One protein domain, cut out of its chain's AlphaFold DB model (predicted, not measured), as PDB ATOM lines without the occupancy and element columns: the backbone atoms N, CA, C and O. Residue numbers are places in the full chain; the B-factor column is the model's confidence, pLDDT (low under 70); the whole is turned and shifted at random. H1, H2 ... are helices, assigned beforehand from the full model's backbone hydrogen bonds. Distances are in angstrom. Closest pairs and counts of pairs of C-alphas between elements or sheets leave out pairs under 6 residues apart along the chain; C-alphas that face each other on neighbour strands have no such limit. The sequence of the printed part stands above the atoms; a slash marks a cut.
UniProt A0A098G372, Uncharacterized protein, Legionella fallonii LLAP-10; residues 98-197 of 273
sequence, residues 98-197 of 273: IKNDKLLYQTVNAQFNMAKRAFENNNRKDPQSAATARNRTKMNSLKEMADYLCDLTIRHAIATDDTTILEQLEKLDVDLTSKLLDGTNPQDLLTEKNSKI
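This is residues 98 to 197 of the 273 residues of an uncharacterized protein of Legionella fallonii LLAP-10 (UniProt A0A098G372). A long helical hairpin, H1 and H2 side by side, makes most of the length; H2 is the longer, and near its last residues the short H3 folds back on it while the short H4 packs there too, after a long loop. The printed part has 100 residues with four named helices, in the order H1, H2, H3, H4, and no named strand; the class is all helix. The whole is loose, with a radius of gyration of the C-alphas of 16.7 A, and only just elongated, spanning 57 by 30 by 17 A.

H2, residues 130 to 160, is 44.6 A long from first to last C-alpha, from (-19.195, -27.917, -43.379) to (-58.258, -27.142, -21.824). H1, residues 104 to 125, is 32.3 A long and begins at C-alpha 104, (-41.614, -25.475, -24.152). H3, residues 163 to 170, is 10.5 A long. H4, residues 186 to 192, is 10.7 A long and ends at C-alpha 192, (-66.169, -29.469, -32.864).

H2 is the hub and touches the three other helices. H1 and H2 form a hairpin, opposite ways at a shallow tilt of 23 degrees; their closest C-alphas, of Phe 119 and Asn 135, are 5.0 A apart. H2 and H3 form a second hairpin, opposite ways at a shallow tilt of 28 degrees; H2 touches H3 with residues 153 to 157 alone, and the closest C-alphas, of Ala 157 and Ile 165, are 6.0 A apart. H2 touches H4 with residues 154 to 158 alone; the closest C-alphas, of Ile 158 and Leu 190, are 6.8 A apart. H2 and H4 run the same way at a shallow tilt of 33 degrees, only just short of steep. H1 and H3 are only just apart, closest 8.5 A; H4 is apart from H1 and from H3. In H1, H2 and H3 every O i to N i+4 pair is within hydrogen-bond range; in H4 1 of 3 is, beside 3 of 4 O i to N i+3 pairs.

The C-alphas farthest apart, of Asp 126 and Lys 196, are 57.7 A apart. The printed part has no cut; the links H1 to H2 and H2 to H3 are tight, and H3 to H4, residues 171 to 185, is long. The mean pLDDT of the printed part is 86.3, and residues 190 to 197 are under 70.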
ATOM      1  N   ILE A  98     -45.699 -27.361 -20.852       90.81
ATOM      2  CA  ILE A  98     -45.616 -26.236 -19.923       90.81
ATOM      3  C   ILE A  98     -44.953 -26.718 -18.644       90.81
ATOM      4  O   ILE A  98     -45.403 -27.685 -18.034       90.81
ATOM      5  N   LYS A  99     -43.903 -26.014 -18.223       88.25
ATOM      6  CA  LYS A  99     -43.269 -26.224 -16.924       88.25
ATOM      7  C   LYS A  99     -43.013 -24.884 -16.252       88.25
ATOM      8  O   LYS A  99     -42.360 -24.027 -16.842       88.25
ATOM      9  N   ASN A 100     -43.452 -24.738 -14.998       86.19
ATOM     10  CA  ASN A 100     -43.288 -23.509 -14.208       86.19
ATOM     11  C   ASN A 100     -43.734 -22.261 -14.996       86.19
ATOM     12  O   ASN A 100     -42.961 -21.314 -15.140       86.19
ATOM     13  N   ASP A 101     -44.927 -22.330 -15.595       85.81
ATOM     14  CA  ASP A 101     -45.535 -21.278 -16.427       85.81
ATOM     15  C   ASP A 101     -44.737 -20.873 -17.679       85.81
ATOM     16  O   ASP A 101     -45.017 -19.849 -18.301       85.81
ATOM     17  N   LYS A 102     -43.741 -21.675 -18.081       90.50
ATOM     18  CA  LYS A 102     -42.978 -21.476 -19.317       90.50
ATOM     19  C   LYS A 102     -43.368 -22.507 -20.358       90.50
ATOM     20  O   LYS A 102     -43.290 -23.714 -20.111       90.50
ATOM     21  N   LEU A 103     -43.718 -22.027 -21.549       93.81
ATOM     22  CA  LEU A 103     -44.015 -22.886 -22.689       93.81
ATOM     23  C   LEU A 103     -42.721 -23.513 -23.213       93.81
ATOM     24  O   LEU A 103     -41.731 -22.820 -23.472       93.81
ATOM     25  N   LEU A 104     -42.736 -24.814 -23.486       94.50
ATOM     26  CA  LEU A 104     -41.614 -25.475 -24.152       94.50
ATOM     27  C   LEU A 104     -41.354 -24.866 -25.543       94.50
ATOM     28  O   LEU A 104     -40.201 -24.751 -25.964       94.50
ATOM     29  N   TYR A 105     -42.417 -24.387 -26.205       95.38
ATOM     30  CA  TYR A 105     -42.340 -23.602 -27.439       95.38
ATOM     31  C   TYR A 105     -41.385 -22.397 -27.323       95.38
ATOM     32  O   TYR A 105     -40.541 -22.198 -28.196       95.38
ATOM     33  N   GLN A 106     -41.440 -21.632 -26.225       93.81
ATOM     34  CA  GLN A 106     -40.544 -20.484 -26.012       93.81
ATOM     35  C   GLN A 106     -39.076 -20.915 -26.023       93.81
ATOM     36  O   GLN A 106     -38.229 -20.269 -26.642       93.81
ATOM     37  N   THR A 107     -38.783 -22.040 -25.368       92.50
ATOM     38  CA  THR A 107     -37.419 -22.562 -25.251       92.50
ATOM     39  C   THR A 107     -36.874 -22.987 -26.614       92.50
ATOM     40  O   THR A 107     -35.766 -22.594 -26.985       92.50
ATOM     41  N   VAL A 108     -37.643 -23.754 -27.392       95.44
ATOM     42  CA  VAL A 108     -37.200 -24.185 -28.728       95.44
ATOM     43  C   VAL A 108     -37.115 -23.011 -29.707       95.44
ATOM     44  O   VAL A 108     -36.177 -22.960 -30.500       95.44
ATOM     45  N   ASN A 109     -38.015 -22.026 -29.618       94.50
ATOM     46  CA  ASN A 109     -37.990 -20.845 -30.480       94.50
ATOM     47  C   ASN A 109     -36.740 -19.984 -30.220       94.50
ATOM     48  O   ASN A 109     -36.087 -19.514 -31.154       94.50
ATOM     49  N   ALA A 110     -36.329 -19.839 -28.955       92.75
ATOM     50  CA  ALA A 110     -35.069 -19.182 -28.610       92.75
ATOM     51  C   ALA A 110     -33.861 -19.900 -29.245       92.75
ATOM     52  O   ALA A 110     -33.015 -19.257 -29.877       92.75
ATOM     53  N   GLN A 111     -33.808 -21.233 -29.158       92.88
ATOM     54  CA  GLN A 111     -32.740 -22.022 -29.780       92.88
ATOM     55  C   GLN A 111     -32.762 -21.945 -31.313       92.88
ATOM     56  O   GLN A 111     -31.704 -21.819 -31.935       92.88
ATOM     57  N   PHE A 112     -33.948 -21.970 -31.928       95.31
ATOM     58  CA  PHE A 112     -34.123 -21.772 -33.367       95.31
ATOM     59  C   PHE A 112     -33.545 -20.424 -33.810       95.31
ATOM     60  O   PHE A 112     -32.740 -20.378 -34.739       95.31
ATOM     61  N   ASN A 113     -33.866 -19.340 -33.102       94.44
ATOM     62  CA  ASN A 113     -33.356 -18.007 -33.414       94.44
ATOM     63  C   ASN A 113     -31.827 -17.912 -33.280       94.44
ATOM     64  O   ASN A 113     -31.170 -17.281 -34.114       94.44
ATOM     65  N   MET A 114     -31.233 -18.580 -32.287       92.94
ATOM     66  CA  MET A 114     -29.772 -18.685 -32.169       92.94
ATOM     67  C   MET A 114     -29.158 -19.455 -33.346       92.94
ATOM     68  O   MET A 114     -28.180 -18.995 -33.942       92.94
ATOM     69  N   ALA A 115     -29.741 -20.599 -33.717       93.94
ATOM     70  CA  ALA A 115     -29.274 -21.408 -34.841       93.94
ATOM     71  C   ALA A 115     -29.411 -20.670 -36.181       93.94
ATOM     72  O   ALA A 115     -28.491 -20.716 -36.998       93.94
ATOM     73  N   LYS A 116     -30.509 -19.931 -36.379       96.00
ATOM     74  CA  LYS A 116     -30.746 -19.081 -37.550       96.00
ATOM     75  C   LYS A 116     -29.670 -18.005 -37.687       96.00
ATOM     76  O   LYS A 116     -29.033 -17.920 -38.734       96.00
ATOM     77  N   ARG A 117     -29.375 -17.258 -36.615       95.81
ATOM     78  CA  ARG A 117     -28.292 -16.254 -36.609       95.81
ATOM     79  C   ARG A 117     -26.928 -16.879 -36.920       95.81
ATOM     80  O   ARG A 117     -26.151 -16.322 -37.693       95.81
ATOM     81  N   ALA A 118     -26.630 -18.045 -36.346       93.06
ATOM     82  CA  ALA A 118     -25.381 -18.762 -36.607       93.06
ATOM     83  C   ALA A 118     -25.278 -19.256 -38.062       93.06
ATOM     84  O   ALA A 118     -24.200 -19.208 -38.657       93.06
ATOM     85  N   PHE A 119     -26.387 -19.717 -38.646       95.75
ATOM     86  CA  PHE A 119     -26.464 -20.068 -40.061       95.75
ATOM     87  C   PHE A 119     -26.243 -18.840 -40.948       95.75
ATOM     88  O   PHE A 119     -25.362 -18.878 -41.798       95.75
ATOM     89  N   GLU A 120     -26.969 -17.743 -40.726       95.44
ATOM     90  CA  GLU A 120     -26.861 -16.515 -41.525       95.44
ATOM     91  C   GLU A 120     -25.437 -15.942 -41.507       95.44
ATOM     92  O   GLU A 120     -24.891 -15.593 -42.556       95.44
ATOM     93  N   ASN A 121     -24.802 -15.904 -40.333       93.75
ATOM     94  CA  ASN A 121     -23.431 -15.420 -40.185       93.75
ATOM     95  C   ASN A 121     -22.417 -16.290 -40.938       93.75
ATOM     96  O   ASN A 121     -21.536 -15.755 -41.610       93.75
ATOM     97  N   ASN A 122     -22.536 -17.616 -40.847       92.62
ATOM     98  CA  ASN A 122     -21.625 -18.525 -41.543       92.62
ATOM     99  C   ASN A 122     -21.889 -18.543 -43.049       92.62
ATOM    100  O   ASN A 122     -20.945 -18.513 -43.827       92.62
ATOM    101  N   ASN A 123     -23.154 -18.492 -43.464       94.69
ATOM    102  CA  ASN A 123     -23.545 -18.475 -44.867       94.69
ATOM    103  C   ASN A 123     -23.064 -17.204 -45.586       94.69
ATOM    104  O   ASN A 123     -22.759 -17.265 -46.767       94.69
ATOM    105  N   ARG A 124     -22.951 -16.063 -44.889       95.19
ATOM    106  CA  ARG A 124     -22.326 -14.845 -45.443       95.19
ATOM    107  C   ARG A 124     -20.811 -14.970 -45.620       95.19
ATOM    108  O   ARG A 124     -20.267 -14.352 -46.526       95.19
ATOM    109  N   LYS A 125     -20.134 -15.717 -44.741       94.06
ATOM    110  CA  LYS A 125     -18.670 -15.883 -44.757       94.06
ATOM    111  C   LYS A 125     -18.225 -16.960 -45.742       94.06
ATOM    112  O   LYS A 125     -17.322 -16.725 -46.532       94.06
ATOM    113  N   ASP A 126     -18.853 -18.129 -45.669       94.50
ATOM    114  CA  ASP A 126     -18.586 -19.283 -46.522       94.50
ATOM    115  C   ASP A 126     -19.848 -20.169 -46.634       94.50
ATOM    116  O   ASP A 126     -20.114 -21.008 -45.757       94.50
ATOM    117  N   PRO A 127     -20.638 -20.011 -47.714       93.31
ATOM    118  CA  PRO A 127     -21.846 -20.798 -47.954       93.31
ATOM    119  C   PRO A 127     -21.620 -22.313 -48.065       93.31
ATOM    120  O   PRO A 127     -22.556 -23.074 -47.823       93.31
ATOM    121  N   GLN A 128     -20.419 -22.754 -48.456       94.38
ATOM    122  CA  GLN A 128     -20.118 -24.157 -48.770       94.38
ATOM    123  C   GLN A 128     -19.368 -24.877 -47.642       94.38
ATOM    124  O   GLN A 128     -19.133 -26.083 -47.726       94.38
ATOM    125  N   SER A 129     -19.020 -24.173 -46.561       94.94
ATOM    126  CA  SER A 129     -18.359 -24.794 -45.414       94.94
ATOM    127  C   SER A 129     -19.220 -25.882 -44.759       94.94
ATOM    128  O   SER A 129     -20.446 -25.775 -44.634       94.94
ATOM    129  N   ALA A 130     -18.549 -26.899 -44.208       94.19
ATOM    130  CA  ALA A 130     -19.195 -27.917 -43.379       94.19
ATOM    131  C   ALA A 130     -19.943 -27.304 -42.175       94.19
ATOM    132  O   ALA A 130     -20.973 -27.826 -41.746       94.19
ATOM    133  N   ALA A 131     -19.463 -26.170 -41.650       91.75
ATOM    134  CA  ALA A 131     -20.120 -25.436 -40.571       91.75
ATOM    135  C   ALA A 131     -21.454 -24.813 -41.017       91.75
ATOM    136  O   ALA A 131     -22.441 -24.900 -40.284       91.75
ATOM    137  N   THR A 132     -21.515 -24.222 -42.215       94.06
ATOM    138  CA  THR A 132     -22.760 -23.693 -42.794       94.06
ATOM    139  C   THR A 132     -23.766 -24.811 -43.048       94.06
ATOM    140  O   THR A 132     -24.931 -24.674 -42.666       94.06
ATOM    141  N   ALA A 133     -23.320 -25.941 -43.611       93.81
ATOM    142  CA  ALA A 133     -24.171 -27.113 -43.817       93.81
ATOM    143  C   ALA A 133     -24.755 -27.631 -42.489       93.81
ATOM    144  O   ALA A 133     -25.971 -27.779 -42.363       93.81
ATOM    145  N   ARG A 134     -23.913 -27.810 -41.459       91.00
ATOM    146  CA  ARG A 134     -24.345 -28.247 -40.121       91.00
ATOM    147  C   ARG A 134     -25.346 -27.279 -39.483       91.00
ATOM    148  O   ARG A 134     -26.359 -27.722 -38.941       91.00
ATOM    149  N   ASN A 135     -25.088 -25.971 -39.548       92.50
ATOM    150  CA  ASN A 135     -25.986 -24.964 -38.978       92.50
ATOM    151  C   ASN A 135     -27.323 -24.900 -39.717       92.50
ATOM    152  O   ASN A 135     -28.352 -24.729 -39.070       92.50
ATOM    153  N   ARG A 136     -27.328 -25.093 -41.043       95.00
ATOM    154  CA  ARG A 136     -28.564 -25.197 -41.827       95.00
ATOM    155  C   ARG A 136     -29.408 -26.383 -41.368       95.00
ATOM    156  O   ARG A 136     -30.590 -26.206 -41.100       95.00
ATOM    157  N   THR A 137     -28.802 -27.565 -41.235       93.94
ATOM    158  CA  THR A 137     -29.503 -28.758 -40.736       93.94
ATOM    159  C   THR A 137     -30.085 -28.507 -39.348       93.94
ATOM    160  O   THR A 137     -31.276 -28.715 -39.150       93.94
ATOM    161  N   LYS A 138     -29.283 -27.981 -38.412       93.50
ATOM    162  CA  LYS A 138     -29.749 -27.678 -37.050       93.50
ATOM    163  C   LYS A 138     -30.887 -26.652 -37.034       93.50
ATOM    164  O   LYS A 138     -31.865 -26.849 -36.321       93.50
ATOM    165  N   MET A 139     -30.780 -25.581 -37.823       96.00
ATOM    166  CA  MET A 139     -31.825 -24.563 -37.955       96.00
ATOM    167  C   MET A 139     -33.137 -25.174 -38.458       96.00
ATOM    168  O   MET A 139     -34.180 -24.922 -37.862       96.00
ATOM    169  N   ASN A 140     -33.090 -25.994 -39.513       96.06
ATOM    170  CA  ASN A 140     -34.283 -26.636 -40.068       96.06
ATOM    171  C   ASN A 140     -34.932 -27.586 -39.056       96.06
ATOM    172  O   ASN A 140     -36.133 -27.497 -38.828       96.06
ATOM    173  N   SER A 141     -34.141 -28.430 -38.389       95.56
ATOM    174  CA  SER A 141     -34.671 -29.352 -37.383       95.56
ATOM    175  C   SER A 141     -35.291 -28.624 -36.187       95.56
ATOM    176  O   SER A 141     -36.363 -29.002 -35.724       95.56
ATOM    177  N   LEU A 142     -34.669 -27.541 -35.710       96.31
ATOM    178  CA  LEU A 142     -35.246 -26.710 -34.650       96.31
ATOM    179  C   LEU A 142     -36.524 -25.998 -35.103       96.31
ATOM    180  O   LEU A 142     -37.447 -25.873 -34.303       96.31
ATOM    181  N   LYS A 143     -36.605 -25.575 -36.372       96.38
ATOM    182  CA  LYS A 143     -37.834 -25.009 -36.936       96.38
ATOM    183  C   LYS A 143     -38.969 -26.032 -36.908       96.38
ATOM    184  O   LYS A 143     -40.038 -25.729 -36.400       96.38
ATOM    185  N   GLU A 144     -38.721 -27.249 -37.388       96.75
ATOM    186  CA  GLU A 144     -39.718 -28.327 -37.371       96.75
ATOM    187  C   GLU A 144     -40.185 -28.654 -35.944       96.75
ATOM    188  O   GLU A 144     -41.365 -28.914 -35.713       96.75
ATOM    189  N   MET A 145     -39.274 -28.615 -34.968       96.75
ATOM    190  CA  MET A 145     -39.623 -28.786 -33.557       96.75
ATOM    191  C   MET A 145     -40.452 -27.625 -33.009       96.75
ATOM    192  O   MET A 145     -41.401 -27.873 -32.268       96.75
ATOM    193  N   ALA A 146     -40.115 -26.383 -33.365       96.06
ATOM    194  CA  ALA A 146     -40.877 -25.203 -32.974       96.06
ATOM    195  C   ALA A 146     -42.293 -25.234 -33.557       96.06
ATOM    196  O   ALA A 146     -43.248 -25.059 -32.805       96.06
ATOM    197  N   ASP A 147     -42.434 -25.552 -34.846       95.12
ATOM    198  CA  ASP A 147     -43.734 -25.689 -35.503       95.12
ATOM    199  C   ASP A 147     -44.575 -26.791 -34.825       95.12
ATOM    200  O   ASP A 147     -45.744 -26.583 -34.506       95.12
ATOM    201  N   TYR A 148     -43.966 -27.951 -34.532       96.00
ATOM    202  CA  TYR A 148     -44.630 -29.060 -33.835       96.00
ATOM    203  C   TYR A 148     -45.097 -28.686 -32.424       96.00
ATOM    204  O   TYR A 148     -46.215 -29.019 -32.029       96.00
ATOM    205  N   LEU A 149     -44.245 -28.012 -31.650       96.06
ATOM    206  CA  LEU A 149     -44.578 -27.599 -30.290       96.06
ATOM    207  C   LEU A 149     -45.623 -26.484 -30.276       96.06
ATOM    208  O   LEU A 149     -46.493 -26.508 -29.411       96.06
ATOM    209  N   CYS A 150     -45.574 -25.555 -31.230       94.81
ATOM    210  CA  CYS A 150     -46.593 -24.524 -31.398       94.81
ATOM    211  C   CYS A 150     -47.968 -25.155 -31.660       94.81
ATOM    212  O   CYS A 150     -48.906 -24.911 -30.902       94.81
ATOM    213  N   ASP A 151     -48.055 -26.060 -32.643       94.25
ATOM    214  CA  ASP A 151     -49.283 -26.793 -32.984       94.25
ATOM    215  C   ASP A 151     -49.872 -27.530 -31.772       94.25
ATOM    216  O   ASP A 151     -51.045 -27.355 -31.432       94.25
ATOM    217  N   LEU A 152     -49.043 -28.296 -31.055       93.94
ATOM    218  CA  LEU A 152     -49.477 -28.994 -29.845       93.94
ATOM    219  C   LEU A 152     -49.937 -28.042 -28.739       93.94
ATOM    220  O   LEU A 152     -50.897 -28.356 -28.037       93.94
ATOM    221  N   THR A 153     -49.257 -26.909 -28.568       93.88
ATOM    222  CA  THR A 153     -49.576 -25.933 -27.521       93.88
ATOM    223  C   THR A 153     -50.915 -25.256 -27.806       93.88
ATOM    224  O   THR A 153     -51.747 -25.178 -26.906       93.88
ATOM    225  N   ILE A 154     -51.177 -24.866 -29.060       87.81
ATOM    226  CA  ILE A 154     -52.474 -24.311 -29.486       87.81
ATOM    227  C   ILE A 154     -53.591 -25.330 -29.239       87.81
ATOM    228  O   ILE A 154     -54.600 -25.014 -28.609       87.81
ATOM    229  N   ARG A 155     -53.401 -26.583 -29.676       89.50
ATOM    230  CA  ARG A 155     -54.388 -27.653 -29.454       89.50
ATOM    231  C   ARG A 155     -54.647 -27.905 -27.979       89.50
ATOM    232  O   ARG A 155     -55.789 -28.166 -27.609       89.50
ATOM    233  N   HIS A 156     -53.601 -27.876 -27.158       88.69
ATOM    234  CA  HIS A 156     -53.726 -28.059 -25.721       88.69
ATOM    235  C   HIS A 156     -54.548 -26.933 -25.104       88.69
ATOM    236  O   HIS A 156     -55.563 -27.232 -24.487       88.69
ATOM    237  N   ALA A 157     -54.190 -25.677 -25.372       85.56
ATOM    238  CA  ALA A 157     -54.898 -24.513 -24.856       85.56
ATOM    239  C   ALA A 157     -56.386 -24.506 -25.238       85.56
ATOM    240  O   ALA A 157     -57.242 -24.281 -24.387       85.56
ATOM    241  N   ILE A 158     -56.710 -24.847 -26.492       81.50
ATOM    242  CA  ILE A 158     -58.103 -25.001 -26.946       81.50
ATOM    243  C   ILE A 158     -58.791 -26.173 -26.231       81.50
ATOM    244  O   ILE A 158     -59.946 -26.075 -25.826       81.50
ATOM    245  N   ALA A 159     -58.103 -27.307 -26.074       82.31
ATOM    246  CA  ALA A 159     -58.672 -28.488 -25.432       82.31
ATOM    247  C   ALA A 159     -58.916 -28.307 -23.926       82.31
ATOM    248  O   ALA A 159     -59.784 -29.001 -23.393       82.31
ATOM    249  N   THR A 160     -58.155 -27.435 -23.261       79.88
ATOM    250  CA  THR A 160     -58.258 -27.142 -21.824       79.88
ATOM    251  C   THR A 160     -58.975 -25.833 -21.511       79.88
ATOM    252  O   THR A 160     -59.169 -25.551 -20.332       79.88
ATOM    253  N   ASP A 161     -59.385 -25.067 -22.527       73.62
ATOM    254  CA  ASP A 161     -59.985 -23.734 -22.372       73.62
ATOM    255  C   ASP A 161     -59.091 -22.780 -21.552       73.62
ATOM    256  O   ASP A 161     -59.545 -22.057 -20.663       73.62
ATOM    257  N   ASP A 162     -57.782 -22.826 -21.816       78.38
ATOM    258  CA  ASP A 162     -56.785 -22.004 -21.130       78.38
ATOM    259  C   ASP A 162     -56.320 -20.860 -22.037       78.38
ATOM    260  O   ASP A 162     -55.407 -20.995 -22.858       78.38
ATOM    261  N   THR A 163     -56.972 -19.708 -21.878       78.75
ATOM    262  CA  THR A 163     -56.673 -18.492 -22.643       78.75
ATOM    263  C   THR A 163     -55.301 -17.915 -22.310       78.75
ATOM    264  O   THR A 163     -54.702 -17.261 -23.160       78.75
ATOM    265  N   THR A 164     -54.749 -18.201 -21.126       84.88
ATOM    266  CA  THR A 164     -53.455 -17.647 -20.708       84.88
ATOM    267  C   THR A 164     -52.313 -18.184 -21.568       84.88
ATOM    268  O   THR A 164     -51.377 -17.453 -21.887       84.88
ATOM    269  N   ILE A 165     -52.412 -19.435 -22.026       85.88
ATOM    270  CA  ILE A 165     -51.447 -20.036 -22.954       85.88
ATOM    271  C   ILE A 165     -51.497 -19.333 -24.316       85.88
ATOM    272  O   ILE A 165     -50.459 -19.107 -24.937       85.88
ATOM    273  N   LEU A 166     -52.691 -18.973 -24.784       83.00
ATOM    274  CA  LEU A 166     -52.894 -18.340 -26.089       83.00
ATOM    275  C   LEU A 166     -52.391 -16.895 -26.072       83.00
ATOM    276  O   LEU A 166     -51.649 -16.510 -26.968       83.00
ATOM    277  N   GLU A 167     -52.664 -16.155 -24.995       82.12
ATOM    278  CA  GLU A 167     -52.067 -14.836 -24.745       82.12
ATOM    279  C   GLU A 167     -50.531 -14.904 -24.677       82.12
ATOM    280  O   GLU A 167     -49.832 -14.006 -25.151       82.12
ATOM    281  N   GLN A 168     -49.964 -15.963 -24.085       86.06
ATOM    282  CA  GLN A 168     -48.514 -16.167 -24.079       86.06
ATOM    283  C   GLN A 168     -47.961 -16.439 -25.482       86.06
ATOM    284  O   GLN A 168     -46.870 -15.964 -25.786       86.06
ATOM    285  N   LEU A 169     -48.673 -17.195 -26.322       86.62
ATOM    286  CA  LEU A 169     -48.280 -17.436 -27.713       86.62
ATOM    287  C   LEU A 169     -48.381 -16.159 -28.558       86.62
ATOM    288  O   LEU A 169     -47.455 -15.862 -29.309       86.62
ATOM    289  N   GLU A 170     -49.440 -15.370 -28.389       80.81
ATOM    290  CA  GLU A 170     -49.606 -14.071 -29.050       80.81
ATOM    291  C   GLU A 170     -48.457 -13.113 -28.703       80.81
ATOM    292  O   GLU A 170     -47.846 -12.532 -29.595       80.81
ATOM    293  N   LYS A 171     -48.068 -13.026 -27.422       87.06
ATOM    294  CA  LYS A 171     -46.901 -12.236 -26.970       87.06
ATOM    295  C   LYS A 171     -45.564 -12.695 -27.568       87.06
ATOM    296  O   LYS A 171     -44.564 -11.997 -27.424       87.06
ATOM    297  N   LEU A 172     -45.522 -13.878 -28.180       86.38
ATOM    298  CA  LEU A 172     -44.368 -14.411 -28.909       86.38
ATOM    299  C   LEU A 172     -44.523 -14.256 -30.428       86.38
ATOM    300  O   LEU A 172     -43.831 -14.954 -31.174       86.38
ATOM    301  N   ASP A 173     -45.438 -13.387 -30.866       85.94
ATOM    302  CA  ASP A 173     -45.777 -13.110 -32.262       85.94
ATOM    303  C   ASP A 173     -46.243 -14.360 -33.035       85.94
ATOM    304  O   ASP A 173     -45.991 -14.506 -34.235       85.94
ATOM    305  N   VAL A 174     -46.907 -15.304 -32.353       83.31
ATOM    306  CA  VAL A 174     -47.505 -16.477 -33.006       83.31
ATOM    307  C   VAL A 174     -48.822 -16.084 -33.663       83.31
ATOM    308  O   VAL A 174     -49.738 -15.594 -33.007       83.31
ATOM    309  N   ASP A 175     -48.947 -16.377 -34.955       81.12
ATOM    310  CA  ASP A 175     -50.208 -16.231 -35.677       81.12
ATOM    311  C   ASP A 175     -51.180 -17.367 -35.318       81.12
ATOM    312  O   ASP A 175     -51.082 -18.484 -35.830       81.12
ATOM    313  N   LEU A 176     -52.140 -17.057 -34.446       78.69
ATOM    314  CA  LEU A 176     -53.189 -17.980 -34.004       78.69
ATOM    315  C   LEU A 176     -54.305 -18.189 -35.045       78.69
ATOM    316  O   LEU A 176     -55.200 -19.003 -34.822       78.69
ATOM    317  N   THR A 177     -54.272 -17.466 -36.169       76.75
ATOM    318  CA  THR A 177     -55.245 -17.598 -37.269       76.75
ATOM    319  C   THR A 177     -54.755 -18.524 -38.381       76.75
ATOM    320  O   THR A 177     -55.548 -19.036 -39.176       76.75
ATOM    321  N   SER A 178     -53.445 -18.772 -38.422       79.19
ATOM    322  CA  SER A 178     -52.827 -19.674 -39.381       79.19
ATOM    323  C   SER A 178     -53.276 -21.119 -39.177       79.19
ATOM    324  O   SER A 178     -53.533 -21.586 -38.065       79.19
ATOM    325  N   LYS A 179     -53.336 -21.860 -40.287       84.06
ATOM    326  CA  LYS A 179     -53.637 -23.291 -40.252       84.06
ATOM    327  C   LYS A 179     -52.574 -24.048 -39.461       84.06
ATOM    328  O   LYS A 179     -51.378 -23.813 -39.613       84.06
ATOM    329  N   LEU A 180     -53.053 -25.011 -38.685       89.00
ATOM    330  CA  LEU A 180     -52.257 -26.008 -37.991       89.00
ATOM    331  C   LEU A 180     -51.499 -26.910 -38.975       89.00
ATOM    332  O   LEU A 180     -51.751 -26.895 -40.183       89.00
ATOM    333  N   LEU A 181     -50.576 -27.725 -38.463       89.75
ATOM    334  CA  LEU A 181     -49.698 -28.563 -39.292       89.75
ATOM    335  C   LEU A 181     -50.450 -29.583 -40.160       89.75
ATOM    336  O   LEU A 181     -49.940 -30.004 -41.195       89.75
ATOM    337  N   ASP A 182     -51.654 -29.979 -39.753       89.81
ATOM    338  CA  ASP A 182     -52.542 -30.865 -40.515       89.81
ATOM    339  C   ASP A 182     -53.514 -30.108 -41.440       89.81
ATOM    340  O   ASP A 182     -54.350 -30.722 -42.101       89.81
ATOM    341  N   GLY A 183     -53.407 -28.780 -41.511       86.38
ATOM    342  CA  GLY A 183     -54.277 -27.914 -42.300       86.38
ATOM    343  C   GLY A 183     -55.565 -27.479 -41.595       86.38
ATOM    344  O   GLY A 183     -56.329 -26.717 -42.198       86.38
ATOM    345  N   THR A 184     -55.805 -27.921 -40.355       83.31
ATOM    346  CA  THR A 184     -56.981 -27.540 -39.555       83.31
ATOM    347  C   THR A 184     -56.913 -26.067 -39.163       83.31
ATOM    348  O   THR A 184     -55.850 -25.577 -38.777       83.31
ATOM    349  N   ASN A 185     -58.032 -25.343 -39.234       79.06
ATOM    350  CA  ASN A 185     -58.098 -23.993 -38.684       79.06
ATOM    351  C   ASN A 185     -58.268 -24.079 -37.153       79.06
ATOM    352  O   ASN A 185     -59.162 -24.799 -36.697       79.06
ATOM    353  N   PRO A 186     -57.469 -23.362 -36.340       78.06
ATOM    354  CA  PRO A 186     -57.678 -23.291 -34.893       78.06
ATOM    355  C   PRO A 186     -59.123 -22.951 -34.489       78.06
ATOM    356  O   PRO A 186     -59.622 -23.492 -33.505       78.06
ATOM    357  N   GLN A 187     -59.830 -22.135 -35.282       72.25
ATOM    358  CA  GLN A 187     -61.246 -21.817 -35.060       72.25
ATOM    359  C   GLN A 187     -62.165 -23.043 -35.183       72.25
ATOM    360  O   GLN A 187     -63.121 -23.168 -34.420       72.25
ATOM    361  N   ASP A 188     -61.869 -23.983 -36.083       72.88
ATOM    362  CA  ASP A 188     -62.701 -25.177 -36.279       72.88
ATOM    363  C   ASP A 188     -62.661 -26.076 -35.030       72.88
ATOM    364  O   ASP A 188     -63.692 -26.614 -34.611       72.88
ATOM    365  N   LEU A 189     -61.506 -26.147 -34.355       70.81
ATOM    366  CA  LEU A 189     -61.322 -26.913 -33.114       70.81
ATOM    367  C   LEU A 189     -62.196 -26.406 -31.959       70.81
ATOM    368  O   LEU A 189     -62.571 -27.187 -31.079       70.81
ATOM    369  N   LEU A 190     -62.557 -25.120 -31.972       62.44
ATOM    370  CA  LEU A 190     -63.491 -24.534 -31.010       62.44
ATOM    371  C   LEU A 190     -64.930 -24.986 -31.235       62.44
ATOM    372  O   LEU A 190     -65.723 -24.966 -30.297       62.44
ATOM    373  N   THR A 191     -65.288 -25.326 -32.475       59.56
ATOM    374  CA  THR A 191     -66.666 -25.646 -32.865       59.56
ATOM    375  C   THR A 191     -66.976 -27.134 -32.720       59.56
ATOM    376  O   THR A 191     -68.081 -27.487 -32.303       59.56
ATOM    377  N   GLU A 192     -65.998 -28.012 -32.967       54.28
ATOM    378  CA  GLU A 192     -66.169 -29.469 -32.864       54.28
ATOM    379  C   GLU A 192     -66.351 -29.967 -31.421       54.28
ATOM    380  O   GLU A 192     -67.050 -30.955 -31.190       54.28
ATOM    381  N   LYS A 193     -65.773 -29.290 -30.420       51.56
ATOM    382  CA  LYS A 193     -65.805 -29.754 -29.018       51.56
ATOM    383  C   LYS A 193     -66.961 -29.216 -28.172       51.56
ATOM    384  O   LYS A 193     -67.047 -29.538 -26.985       51.56
ATOM    385  N   ASN A 194     -67.877 -28.434 -28.743       45.16
ATOM    386  CA  ASN A 194     -68.539 -27.405 -27.950       45.16
ATOM    387  C   ASN A 194     -70.071 -27.472 -27.850       45.16
ATOM    388  O   ASN A 194     -70.801 -26.573 -28.262       45.16
ATOM    389  N   SER A 195     -70.564 -28.550 -27.232       43.56
ATOM    390  CA  SER A 195     -71.915 -28.588 -26.642       43.56
ATOM    391  C   SER A 195     -71.923 -28.293 -25.132       43.56
ATOM    392  O   SER A 195     -72.981 -28.381 -24.509       43.56
ATOM    393  N   LYS A 196     -70.762 -27.975 -24.526       41.78
ATOM    394  CA  LYS A 196     -70.602 -27.867 -23.062       41.78
ATOM    395  C   LYS A 196     -69.608 -26.805 -22.544       41.78
ATOM    396  O   LYS A 196     -69.361 -26.819 -21.342       41.78
ATOM    397  N   ILE A 197     -69.025 -25.919 -23.359       46.06
ATOM    398  CA  ILE A 197     -68.140 -24.860 -22.822       46.06
ATOM    399  C   ILE A 197     -68.978 -23.673 -22.341       46.06
ATOM    400  O   ILE A 197     -70.010 -23.326 -22.918       46.06
TER     401      ILE A 197